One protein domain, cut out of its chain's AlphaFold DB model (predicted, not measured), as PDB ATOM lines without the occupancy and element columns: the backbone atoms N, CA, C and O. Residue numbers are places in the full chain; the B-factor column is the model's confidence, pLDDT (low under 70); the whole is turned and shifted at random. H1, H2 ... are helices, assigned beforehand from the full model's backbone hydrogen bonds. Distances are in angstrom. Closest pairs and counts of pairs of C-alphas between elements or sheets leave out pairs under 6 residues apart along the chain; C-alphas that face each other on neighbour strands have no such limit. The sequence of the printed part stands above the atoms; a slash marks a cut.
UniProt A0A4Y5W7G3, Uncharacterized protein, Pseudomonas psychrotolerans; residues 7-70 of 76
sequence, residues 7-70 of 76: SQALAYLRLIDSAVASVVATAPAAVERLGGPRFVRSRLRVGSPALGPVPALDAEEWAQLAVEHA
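AT A GLANCE: This is residues 7 to 70 of the 76 residues of an uncharacterized protein of Pseudomonas psychrotolerans (UniProt A0A4Y5W7G3). One long helix, H1, makes the long axis of a loose, elongated model; after its last residue, Thr 26, the backbone turns through the short H2, and H3 folds back to cross the later part of H1 at a steep tilt. A long link then runs back toward the first end of H1, where H4 is set crosswise, near H1 but touching no helix, and residues 58 to 64 stick out. The printed part has 64 residues with four named helices, in the order H1, H2, H3, H4, and no named strand; its class is all helix. The radius of gyration of the C-alphas is 13.9 A, and the C-alphas span 40 by 21 by 20 A.

HOW THE PARTS SIT: Start with H1, residues 7 to 26, and go to its residues 16 to 24, which alone touch H3, residues 36 to 47. There the closest C-alphas are those of Val 20 and Arg 41, 6.0 A apart; the two helices run opposite ways at a steep tilt of 52 degrees. Look next at H2, residues 28 to 33: it is close to H1 but not clearly touching, with the C-alphas of Val 24 and Val 31 closest at 6.2 A, and the two lines are about perpendicular at 87 degrees. H2 and H3 only just touch, with 3 pairs of C-alphas within 8 A, and touch only at the corner by their link; on H3, residues 37 to 40 alone take part, and the closest C-alphas, of Val 31 and Pro 37, are 6.6 A apart. Their lines are about perpendicular, at 84 degrees. Now turn to H4, residues 59 to 70, which is close to H1 but not clearly touching: the closest C-alphas are those of Ser 7 and His 69, 6.7 A apart, and the lines are about perpendicular at 89 degrees. H4 is apart from H2 and from H3. In H1, H3 and H4 each backbone O i to N i+4 pair is within hydrogen-bond range; in H2, 1 of 2 is.

IN THESE COORDINATES: Find C-alpha 7 at (-50.112, 4.182, -5.616); from there H1 runs 28.4 A to C-alpha 26 at (-47.022, -24.078, -4.525). H2, from Pro 28 to Arg 33, is short. H3 runs 16.8 A from Gly 36 to Gly 47. H4 runs 16.7 A from Ala 59 to C-alpha 70 at (-52.006, 8.897, 3.494).

THE WHOLE: The two C-alphas farthest apart are those of Ala 29 and Gln 64, 40.3 A. The printed part has no cut. The links H1 to H2 and H2 to H3 are tight; the link H3 to H4, with 11 residues, is long. The mean pLDDT of the printed part is 76.5, and it is under 70 at residues 45 to 56, 59, 65, and 69 to 70.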
ATOM      1  N   SER A   7     -49.079   5.198  -5.577       74.06
ATOM      2  CA  SER A   7     -50.112   4.182  -5.616       74.06
ATOM      3  C   SER A   7     -49.761   3.077  -6.601       74.06
ATOM      4  O   SER A   7     -49.942   1.904  -6.284       74.06
ATOM      5  N   GLN A   8     -49.205   3.430  -7.760       76.69
ATOM      6  CA  GLN A   8     -48.763   2.464  -8.757       76.69
ATOM      7  C   GLN A   8     -47.548   1.670  -8.265       76.69
ATOM      8  O   GLN A   8     -47.555   0.446  -8.364       76.69
ATOM      9  N   ALA A   9     -46.552   2.326  -7.663       78.69
ATOM     10  CA  ALA A   9     -45.389   1.662  -7.078       78.69
ATOM     11  C   ALA A   9     -45.774   0.738  -5.905       78.69
ATOM     12  O   ALA A   9     -45.263  -0.376  -5.785       78.69
ATOM     13  N   LEU A  10     -46.724   1.149  -5.064       79.31
ATOM     14  CA  LEU A  10     -47.219   0.336  -3.957       79.31
ATOM     15  C   LEU A  10     -48.042  -0.862  -4.444       79.31
ATOM     16  O   LEU A  10     -47.815  -1.985  -3.992       79.31
ATOM     17  N   ALA A  11     -48.987  -0.643  -5.363       79.06
ATOM     18  CA  ALA A  11     -49.780  -1.717  -5.962       79.06
ATOM     19  C   ALA A  11     -48.871  -2.758  -6.621       79.06
ATOM     20  O   ALA A  11     -49.056  -3.965  -6.464       79.06
ATOM     21  N   TYR A  12     -47.825  -2.273  -7.275       79.25
ATOM     22  CA  TYR A  12     -46.791  -3.089  -7.864       79.25
ATOM     23  C   TYR A  12     -46.028  -3.942  -6.834       79.25
ATOM     24  O   TYR A  12     -45.890  -5.157  -7.002       79.25
ATOM     25  N   LEU A  13     -45.570  -3.342  -5.731       82.69
ATOM     26  CA  LEU A  13     -44.888  -4.076  -4.660       82.69
ATOM     27  C   LEU A  13     -45.792  -5.143  -4.028       82.69
ATOM     28  O   LEU A  13     -45.330  -6.262  -3.794       82.69
ATOM     29  N   ARG A  14     -47.080  -4.839  -3.828       85.12
ATOM     30  CA  ARG A  14     -48.072  -5.801  -3.319       85.12
ATOM     31  C   ARG A  14     -48.277  -6.982  -4.265       85.12
ATOM     32  O   ARG A  14     -48.421  -8.114  -3.807       85.12
ATOM     33  N   LEU A  15     -48.262  -6.738  -5.573       85.19
ATOM     34  CA  LEU A  15     -48.371  -7.795  -6.576       85.19
ATOM     35  C   LEU A  15     -47.158  -8.734  -6.516       85.19
ATOM     36  O   LEU A  15     -47.334  -9.952  -6.518       85.19
ATOM     37  N   ILE A  16     -45.945  -8.191  -6.362       85.12
ATOM     38  CA  ILE A  16     -44.741  -9.007  -6.136       85.12
ATOM     39  C   ILE A  16     -44.887  -9.859  -4.876       85.12
ATOM     40  O   ILE A  16     -44.593 -11.050  -4.921       85.12
ATOM     41  N   ASP A  17     -45.330  -9.276  -3.763       88.12
ATOM     42  CA  ASP A  17     -45.467 -10.011  -2.503       88.12
ATOM     43  C   ASP A  17     -46.485 -11.158  -2.623       88.12
ATOM     44  O   ASP A  17     -46.204 -12.280  -2.198       88.12
ATOM     45  N   SER A  18     -47.617 -10.917  -3.291       87.38
ATOM     46  CA  SER A  18     -48.621 -11.948  -3.587       87.38
ATOM     47  C   SER A  18     -48.065 -13.066  -4.479       87.38
ATOM     48  O   SER A  18     -48.240 -14.252  -4.191       87.38
ATOM     49  N   ALA A  19     -47.318 -12.711  -5.527       85.06
ATOM     50  CA  ALA A  19     -46.691 -13.684  -6.416       85.06
ATOM     51  C   ALA A  19     -45.641 -14.539  -5.687       85.06
ATOM     52  O   ALA A  19     -45.609 -15.758  -5.862       85.06
ATOM     53  N   VAL A  20     -44.816 -13.930  -4.826       88.38
ATOM     54  CA  VAL A  20     -43.857 -14.663  -3.985       88.38
ATOM     55  C   VAL A  20     -44.593 -15.636  -3.067       88.38
ATOM     56  O   VAL A  20     -44.213 -16.803  -3.007       88.38
ATOM     57  N   ALA A  21     -45.658 -15.190  -2.394       88.44
ATOM     58  CA  ALA A  21     -46.450 -16.044  -1.513       88.44
ATOM     59  C   ALA A  21     -47.057 -17.242  -2.262       88.44
ATOM     60  O   ALA A  21     -46.959 -18.373  -1.790       88.44
ATOM     61  N   SER A  22     -47.604 -17.015  -3.459       86.25
ATOM     62  CA  SER A  22     -48.158 -18.074  -4.311       86.25
ATOM     63  C   SER A  22     -47.104 -19.116  -4.712       86.25
ATOM     64  O   SER A  22     -47.331 -20.323  -4.592       86.25
ATOM     65  N   VAL A  23     -45.904 -18.674  -5.110       85.00
ATOM     66  CA  VAL A  23     -44.797 -19.576  -5.476       85.00
ATOM     67  C   VAL A  23     -44.300 -20.376  -4.270       85.00
ATOM     68  O   VAL A  23     -44.079 -21.582  -4.386       85.00
ATOM     69  N   VAL A  24     -44.155 -19.730  -3.108       88.56
ATOM     70  CA  VAL A  24     -43.755 -20.388  -1.853       88.56
ATOM     71  C   VAL A  24     -44.776 -21.449  -1.447       88.56
ATOM     72  O   VAL A  24     -44.381 -22.554  -1.087       88.56
ATOM     73  N   ALA A  25     -46.072 -21.144  -1.550       86.44
ATOM     74  CA  ALA A  25     -47.139 -22.084  -1.226       86.44
ATOM     75  C   ALA A  25     -47.189 -23.275  -2.198       86.44
ATOM     76  O   ALA A  25     -47.421 -24.404  -1.779       86.44
ATOM     77  N   THR A  26     -46.941 -23.038  -3.488       88.75
ATOM     78  CA  THR A  26     -47.022 -24.078  -4.525       88.75
ATOM     79  C   THR A  26     -45.824 -25.028  -4.499       88.75
ATOM     80  O   THR A  26     -45.976 -26.221  -4.751       88.75
ATOM     81  N   ALA A  27     -44.621 -24.522  -4.212       86.56
ATOM     82  CA  ALA A  27     -43.389 -25.306  -4.314       86.56
ATOM     83  C   ALA A  27     -42.417 -25.071  -3.138       86.56
ATOM     84  O   ALA A  27     -41.253 -24.721  -3.365       86.56
ATOM     85  N   PRO A  28     -42.835 -25.310  -1.881       83.62
ATOM     86  CA  PRO A  28     -42.065 -24.932  -0.693       83.62
ATOM     87  C   PRO A  28     -40.669 -25.574  -0.651       83.62
ATOM     88  O   PRO A  28     -39.669 -24.873  -0.516       83.62
ATOM     89  N   ALA A  29     -40.566 -26.884  -0.898       87.06
ATOM     90  CA  ALA A  29     -39.286 -27.602  -0.892       87.06
ATOM     91  C   ALA A  29     -38.342 -27.199  -2.043       87.06
ATOM     92  O   ALA A  29     -37.121 -27.338  -1.951       87.06
ATOM     93  N   ALA A  30     -38.878 -26.729  -3.172       82.69
ATOM     94  CA  ALA A  30     -38.053 -26.183  -4.246       82.69
ATOM     95  C   ALA A  30     -37.542 -24.787  -3.873       82.69
ATOM     96  O   ALA A  30     -36.368 -24.490  -4.080       82.69
ATOM     97  N   VAL A  31     -38.403 -23.959  -3.279       88.44
ATOM     98  CA  VAL A  31     -38.054 -22.606  -2.844       88.44
ATOM     99  C   VAL A  31     -36.980 -22.626  -1.761       88.44
ATOM    100  O   VAL A  31     -36.016 -21.874  -1.876       88.44
ATOM    101  N   GLU A  32     -37.072 -23.507  -0.764       88.50
ATOM    102  CA  GLU A  32     -36.022 -23.655   0.255       88.50
ATOM    103  C   GLU A  32     -34.663 -24.001  -0.365       88.50
ATOM    104  O   GLU A  32     -33.669 -23.327  -0.089       88.50
ATOM    105  N   ARG A  33     -34.623 -24.977  -1.284       88.62
ATOM    106  CA  ARG A  33     -33.387 -25.388  -1.974       88.62
ATOM    107  C   ARG A  33     -32.761 -24.286  -2.829       88.62
ATOM    108  O   ARG A  33     -31.555 -24.302  -3.046       88.62
ATOM    109  N   LEU A  34     -33.563 -23.345  -3.319       85.94
ATOM    110  CA  LEU A  34     -33.118 -22.255  -4.188       85.94
ATOM    111  C   LEU A  34     -32.698 -20.985  -3.425       85.94
ATOM    112  O   LEU A  34     -32.309 -20.007  -4.055       85.94
ATOM    113  N   GLY A  35     -32.752 -20.974  -2.087       88.06
ATOM    114  CA  GLY A  35     -32.390 -19.802  -1.271       88.06
ATOM    115  C   GLY A  35     -33.587 -19.029  -0.707       88.06
ATOM    116  O   GLY A  35     -33.453 -17.883  -0.270       88.06
ATOM    117  N   GLY A  36     -34.766 -19.649  -0.705       90.56
ATOM    118  CA  GLY A  36     -35.951 -19.178  -0.002       90.56
ATOM    119  C   GLY A  36     -36.733 -18.065  -0.714       90.56
ATOM    120  O   GLY A  36     -36.461 -17.710  -1.866       90.56
ATOM    121  N   PRO A  37     -37.713 -17.458  -0.022       86.81
ATOM    122  CA  PRO A  37     -38.602 -16.441  -0.597       86.81
ATOM    123  C   PRO A  37     -37.872 -15.214  -1.168       86.81
ATOM    124  O   PRO A  37     -38.336 -14.593  -2.123       86.81
ATOM    125  N   ARG A  38     -36.697 -14.871  -0.618       86.75
ATOM    126  CA  ARG A  38     -35.864 -13.759  -1.108       86.75
ATOM    127  C   ARG A  38     -35.323 -14.015  -2.516       86.75
ATOM    128  O   ARG A  38     -35.305 -13.085  -3.321       86.75
ATOM    129  N   PHE A  39     -34.934 -15.254  -2.821       85.25
ATOM    130  CA  PHE A  39     -34.482 -15.642  -4.158       85.25
ATOM    131  C   PHE A  39     -35.616 -15.538  -5.186       85.25
ATOM    132  O   PHE A  39     -35.437 -14.995  -6.274       85.25
ATOM    133  N   VAL A  40     -36.819 -15.982  -4.822       83.31
ATOM    134  CA  VAL A  40     -38.008 -15.853  -5.680       83.31
ATOM    135  C   VAL A  40     -38.317 -14.378  -5.956       83.31
ATOM    136  O   VAL A  40     -38.506 -13.984  -7.107       83.31
ATOM    137  N   ARG A  41     -38.290 -13.534  -4.915       85.19
ATOM    138  CA  ARG A  41     -38.535 -12.088  -5.031       85.19
ATOM    139  C   ARG A  41     -37.538 -11.397  -5.963       85.19
ATOM    140  O   ARG A  41     -37.945 -10.565  -6.773       85.19
ATOM    141  N   SER A  42     -36.248 -11.718  -5.859       80.38
ATOM    142  CA  SER A  42     -35.221 -11.110  -6.716       80.38
ATOM    143  C   SER A  42     -35.387 -11.524  -8.179       80.38
ATOM    144  O   SER A  42     -35.267 -10.685  -9.069       80.38
ATOM    145  N   ARG A  43     -35.755 -12.784  -8.444       79.88
ATOM    146  CA  ARG A  43     -36.008 -13.267  -9.809       79.88
ATOM    147  C   ARG A  43     -37.258 -12.656 -10.428       79.88
ATOM    148  O   ARG A  43     -37.216 -12.322 -11.606       79.88
ATOM    149  N   LEU A  44     -38.321 -12.434  -9.656       74.94
ATOM    150  CA  LEU A  44     -39.526 -11.752 -10.147       74.94
ATOM    151  C   LEU A  44     -39.265 -10.282 -10.501       74.94
ATOM    152  O   LEU A  44     -39.773  -9.810 -11.514       74.94
ATOM    153  N   ARG A  45     -38.421  -9.586  -9.728       69.56
ATOM    154  CA  ARG A  45     -37.997  -8.207 -10.032       69.56
ATOM    155  C   ARG A  45     -37.171  -8.089 -11.315       69.56
ATOM    156  O   ARG A  45     -37.249  -7.070 -11.983       69.56
ATOM    157  N   VAL A  46     -36.361  -9.099 -11.632       62.94
ATOM    158  CA  VAL A  46     -35.437  -9.074 -12.785       62.94
ATOM    159  C   VAL A  46     -36.051  -9.701 -14.041       62.94
ATOM    160  O   VAL A  46     -35.736  -9.292 -15.151       62.94
ATOM    161  N   GLY A  47     -36.893 -10.723 -13.880       54.03
ATOM    162  CA  GLY A  47     -37.295 -11.615 -14.969       54.03
ATOM    163  C   GLY A  47     -38.661 -11.341 -15.586       54.03
ATOM    164  O   GLY A  47     -38.969 -11.948 -16.608       54.03
ATOM    165  N   SER A  48     -39.492 -10.477 -14.999       55.69
ATOM    166  CA  SER A  48     -40.830 -10.232 -15.536       55.69
ATOM    167  C   SER A  48     -40.907  -8.883 -16.258       55.69
ATOM    168  O   SER A  48     -40.974  -7.841 -15.603       55.69
ATOM    169  N   PRO A  49     -40.962  -8.865 -17.603       53.41
ATOM    170  CA  PRO A  49     -41.247  -7.647 -18.360       53.41
ATOM    171  C   PRO A  49     -42.662  -7.107 -18.093       53.41
ATOM    172  O   PRO A  49     -42.889  -5.915 -18.259       53.41
ATOM    173  N   ALA A  50     -43.587  -7.946 -17.604       49.38
ATOM    174  CA  ALA A  50     -44.891  -7.512 -17.093       49.38
ATOM    175  C   ALA A  50     -44.794  -6.809 -15.730       49.38
ATOM    176  O   ALA A  50     -45.733  -6.130 -15.321       49.38
ATOM    177  N   LEU A  51     -43.671  -6.983 -15.025       53.38
ATOM    178  CA  LEU A  51     -43.402  -6.284 -13.784       53.38
ATOM    179  C   LEU A  51     -42.514  -5.043 -13.998       53.38
ATOM    180  O   LEU A  51     -42.566  -4.128 -13.200       53.38
ATOM    181  N   GLY A  52     -41.754  -4.912 -15.081       51.97
ATOM    182  CA  GLY A  52     -40.976  -3.691 -15.337       51.97
ATOM    183  C   GLY A  52     -39.983  -3.309 -14.212       51.97
ATOM    184  O   GLY A  52     -39.914  -3.940 -13.155       51.97
ATOM    185  N   PRO A  53     -39.143  -2.290 -14.429       55.25
ATOM    186  CA  PRO A  53     -38.250  -1.814 -13.384       55.25
ATOM    187  C   PRO A  53     -39.067  -1.148 -12.269       55.25
ATOM    188  O   PRO A  53     -39.830  -0.218 -12.527       55.25
ATOM    189  N   VAL A  54     -38.877  -1.589 -11.019       56.47
ATOM    190  CA  VAL A  54     -39.241  -0.769  -9.850       56.47
ATOM    191  C   VAL A  54     -38.534   0.576 -10.032       56.47
ATOM    192  O   VAL A  54     -37.307   0.561 -10.169       56.47
ATOM    193  N   PRO A  55     -39.243   1.716 -10.051       58.75
ATOM    194  CA  PRO A  55     -38.575   3.004 -10.108       58.75
ATOM    195  C   PRO A  55     -37.646   3.132  -8.900       58.75
ATOM    196  O   PRO A  55     -38.041   2.877  -7.760       58.75
ATOM    197  N   ALA A  56     -36.382   3.453  -9.170       63.28
ATOM    198  CA  ALA A  56     -35.418   3.767  -8.134       63.28
ATOM    199  C   ALA A  56     -35.752   5.166  -7.621       63.28
ATOM    200  O   ALA A  56     -35.426   6.145  -8.282       63.28
ATOM    201  N   LEU A  57     -36.463   5.212  -6.499       70.56
ATOM    202  CA  LEU A  57     -36.868   6.448  -5.848       70.56
ATOM    203  C   LEU A  57     -35.872   6.790  -4.742       70.56
ATOM    204  O   LEU A  57     -35.460   5.896  -3.986       70.56
ATOM    205  N   ASP A  58     -35.498   8.058  -4.645       70.12
ATOM    206  CA  ASP A  58     -34.727   8.579  -3.525       70.12
ATOM    207  C   ASP A  58     -35.594   8.761  -2.262       70.12
ATOM    208  O   ASP A  58     -36.802   8.516  -2.250       70.12
ATOM    209  N   ALA A  59     -34.956   9.106  -1.141       68.12
ATOM    210  CA  ALA A  59     -35.636   9.195   0.151       68.12
ATOM    211  C   ALA A  59     -36.736  10.272   0.186       68.12
ATOM    212  O   ALA A  59     -37.718  10.110   0.911       68.12
ATOM    213  N   GLU A  60     -36.578  11.348  -0.584       74.69
ATOM    214  CA  GLU A  60     -37.529  12.455  -0.644       74.69
ATOM    215  C   GLU A  60     -38.730  12.083  -1.512       74.69
ATOM    216  O   GLU A  60     -39.876  12.259  -1.097       74.69
ATOM    217  N   GLU A  61     -38.480  11.423  -2.640       71.81
ATOM    218  CA  GLU A  61     -39.520  10.814  -3.459       71.81
ATOM    219  C   GLU A  61     -40.325   9.789  -2.645       71.81
ATOM    220  O   GLU A  61     -41.552   9.823  -2.651       71.81
ATOM    221  N   TRP A  62     -39.682   8.935  -1.843       76.50
ATOM    222  CA  TRP A  62     -40.398   8.016  -0.944       76.50
ATOM    223  C   TRP A  62     -41.279   8.731   0.087       76.50
ATOM    224  O   TRP A  62     -42.392   8.271   0.361       76.50
ATOM    225  N   ALA A  63     -40.803   9.840   0.654       73.06
ATOM    226  CA  ALA A  63     -41.558  10.621   1.628       73.06
ATOM    227  C   ALA A  63     -42.787  11.285   0.988       73.06
ATOM    228  O   ALA A  63     -43.889  11.188   1.530       73.06
ATOM    229  N   GLN A  64     -42.621  11.875  -0.197       74.12
ATOM    230  CA  GLN A  64     -43.701  12.480  -0.978       74.12
ATOM    231  C   GLN A  64     -44.803  11.455  -1.286       74.12
ATOM    232  O   GLN A  64     -45.991  11.698  -1.070       74.12
ATOM    233  N   LEU A  65     -44.402  10.257  -1.716       68.38
ATOM    234  CA  LEU A  65     -45.326   9.181  -2.068       68.38
ATOM    235  C   LEU A  65     -46.085   8.640  -0.846       68.38
ATOM    236  O   LEU A  65     -47.247   8.244  -0.959       68.38
ATOM    237  N   ALA A  66     -45.450   8.629   0.330       70.00
ATOM    238  CA  ALA A  66     -46.104   8.247   1.578       70.00
ATOM    239  C   ALA A  66     -47.206   9.246   1.975       70.00
ATOM    240  O   ALA A  66     -48.287   8.820   2.389       70.00
ATOM    241  N   VAL A  67     -46.966  10.551   1.790       77.31
ATOM    242  CA  VAL A  67     -47.958  11.615   2.025       77.31
ATOM    243  C   VAL A  67     -49.138  11.480   1.060       77.31
ATOM    244  O   VAL A  67     -50.280  11.374   1.506       77.31
ATOM    245  N   GLU A  68     -48.877  11.349  -0.246       73.75
ATOM    246  CA  GLU A  68     -49.924  11.185  -1.270       73.75
ATOM    247  C   GLU A  68     -50.829   9.963  -1.039       73.75
ATOM    248  O   GLU A  68     -51.979   9.929  -1.490       73.75
ATOM    249  N   HIS A  69     -50.308   8.917  -0.391       65.06
ATOM    250  CA  HIS A  69     -51.082   7.731  -0.042       65.06
ATOM    251  C   HIS A  69     -51.897   7.925   1.239       65.06
ATOM    252  O   HIS A  69     -53.056   7.514   1.289       65.06
ATOM    253  N   ALA A  70     -51.311   8.566   2.253       69.25
ATOM    254  CA  ALA A  70     -52.006   8.897   3.494       69.25
ATOM    255  C   ALA A  70     -53.225   9.802   3.242       69.25
ATOM    256  O   ALA A  70     -54.262   9.622   3.875       69.25
TER     257      ALA A  70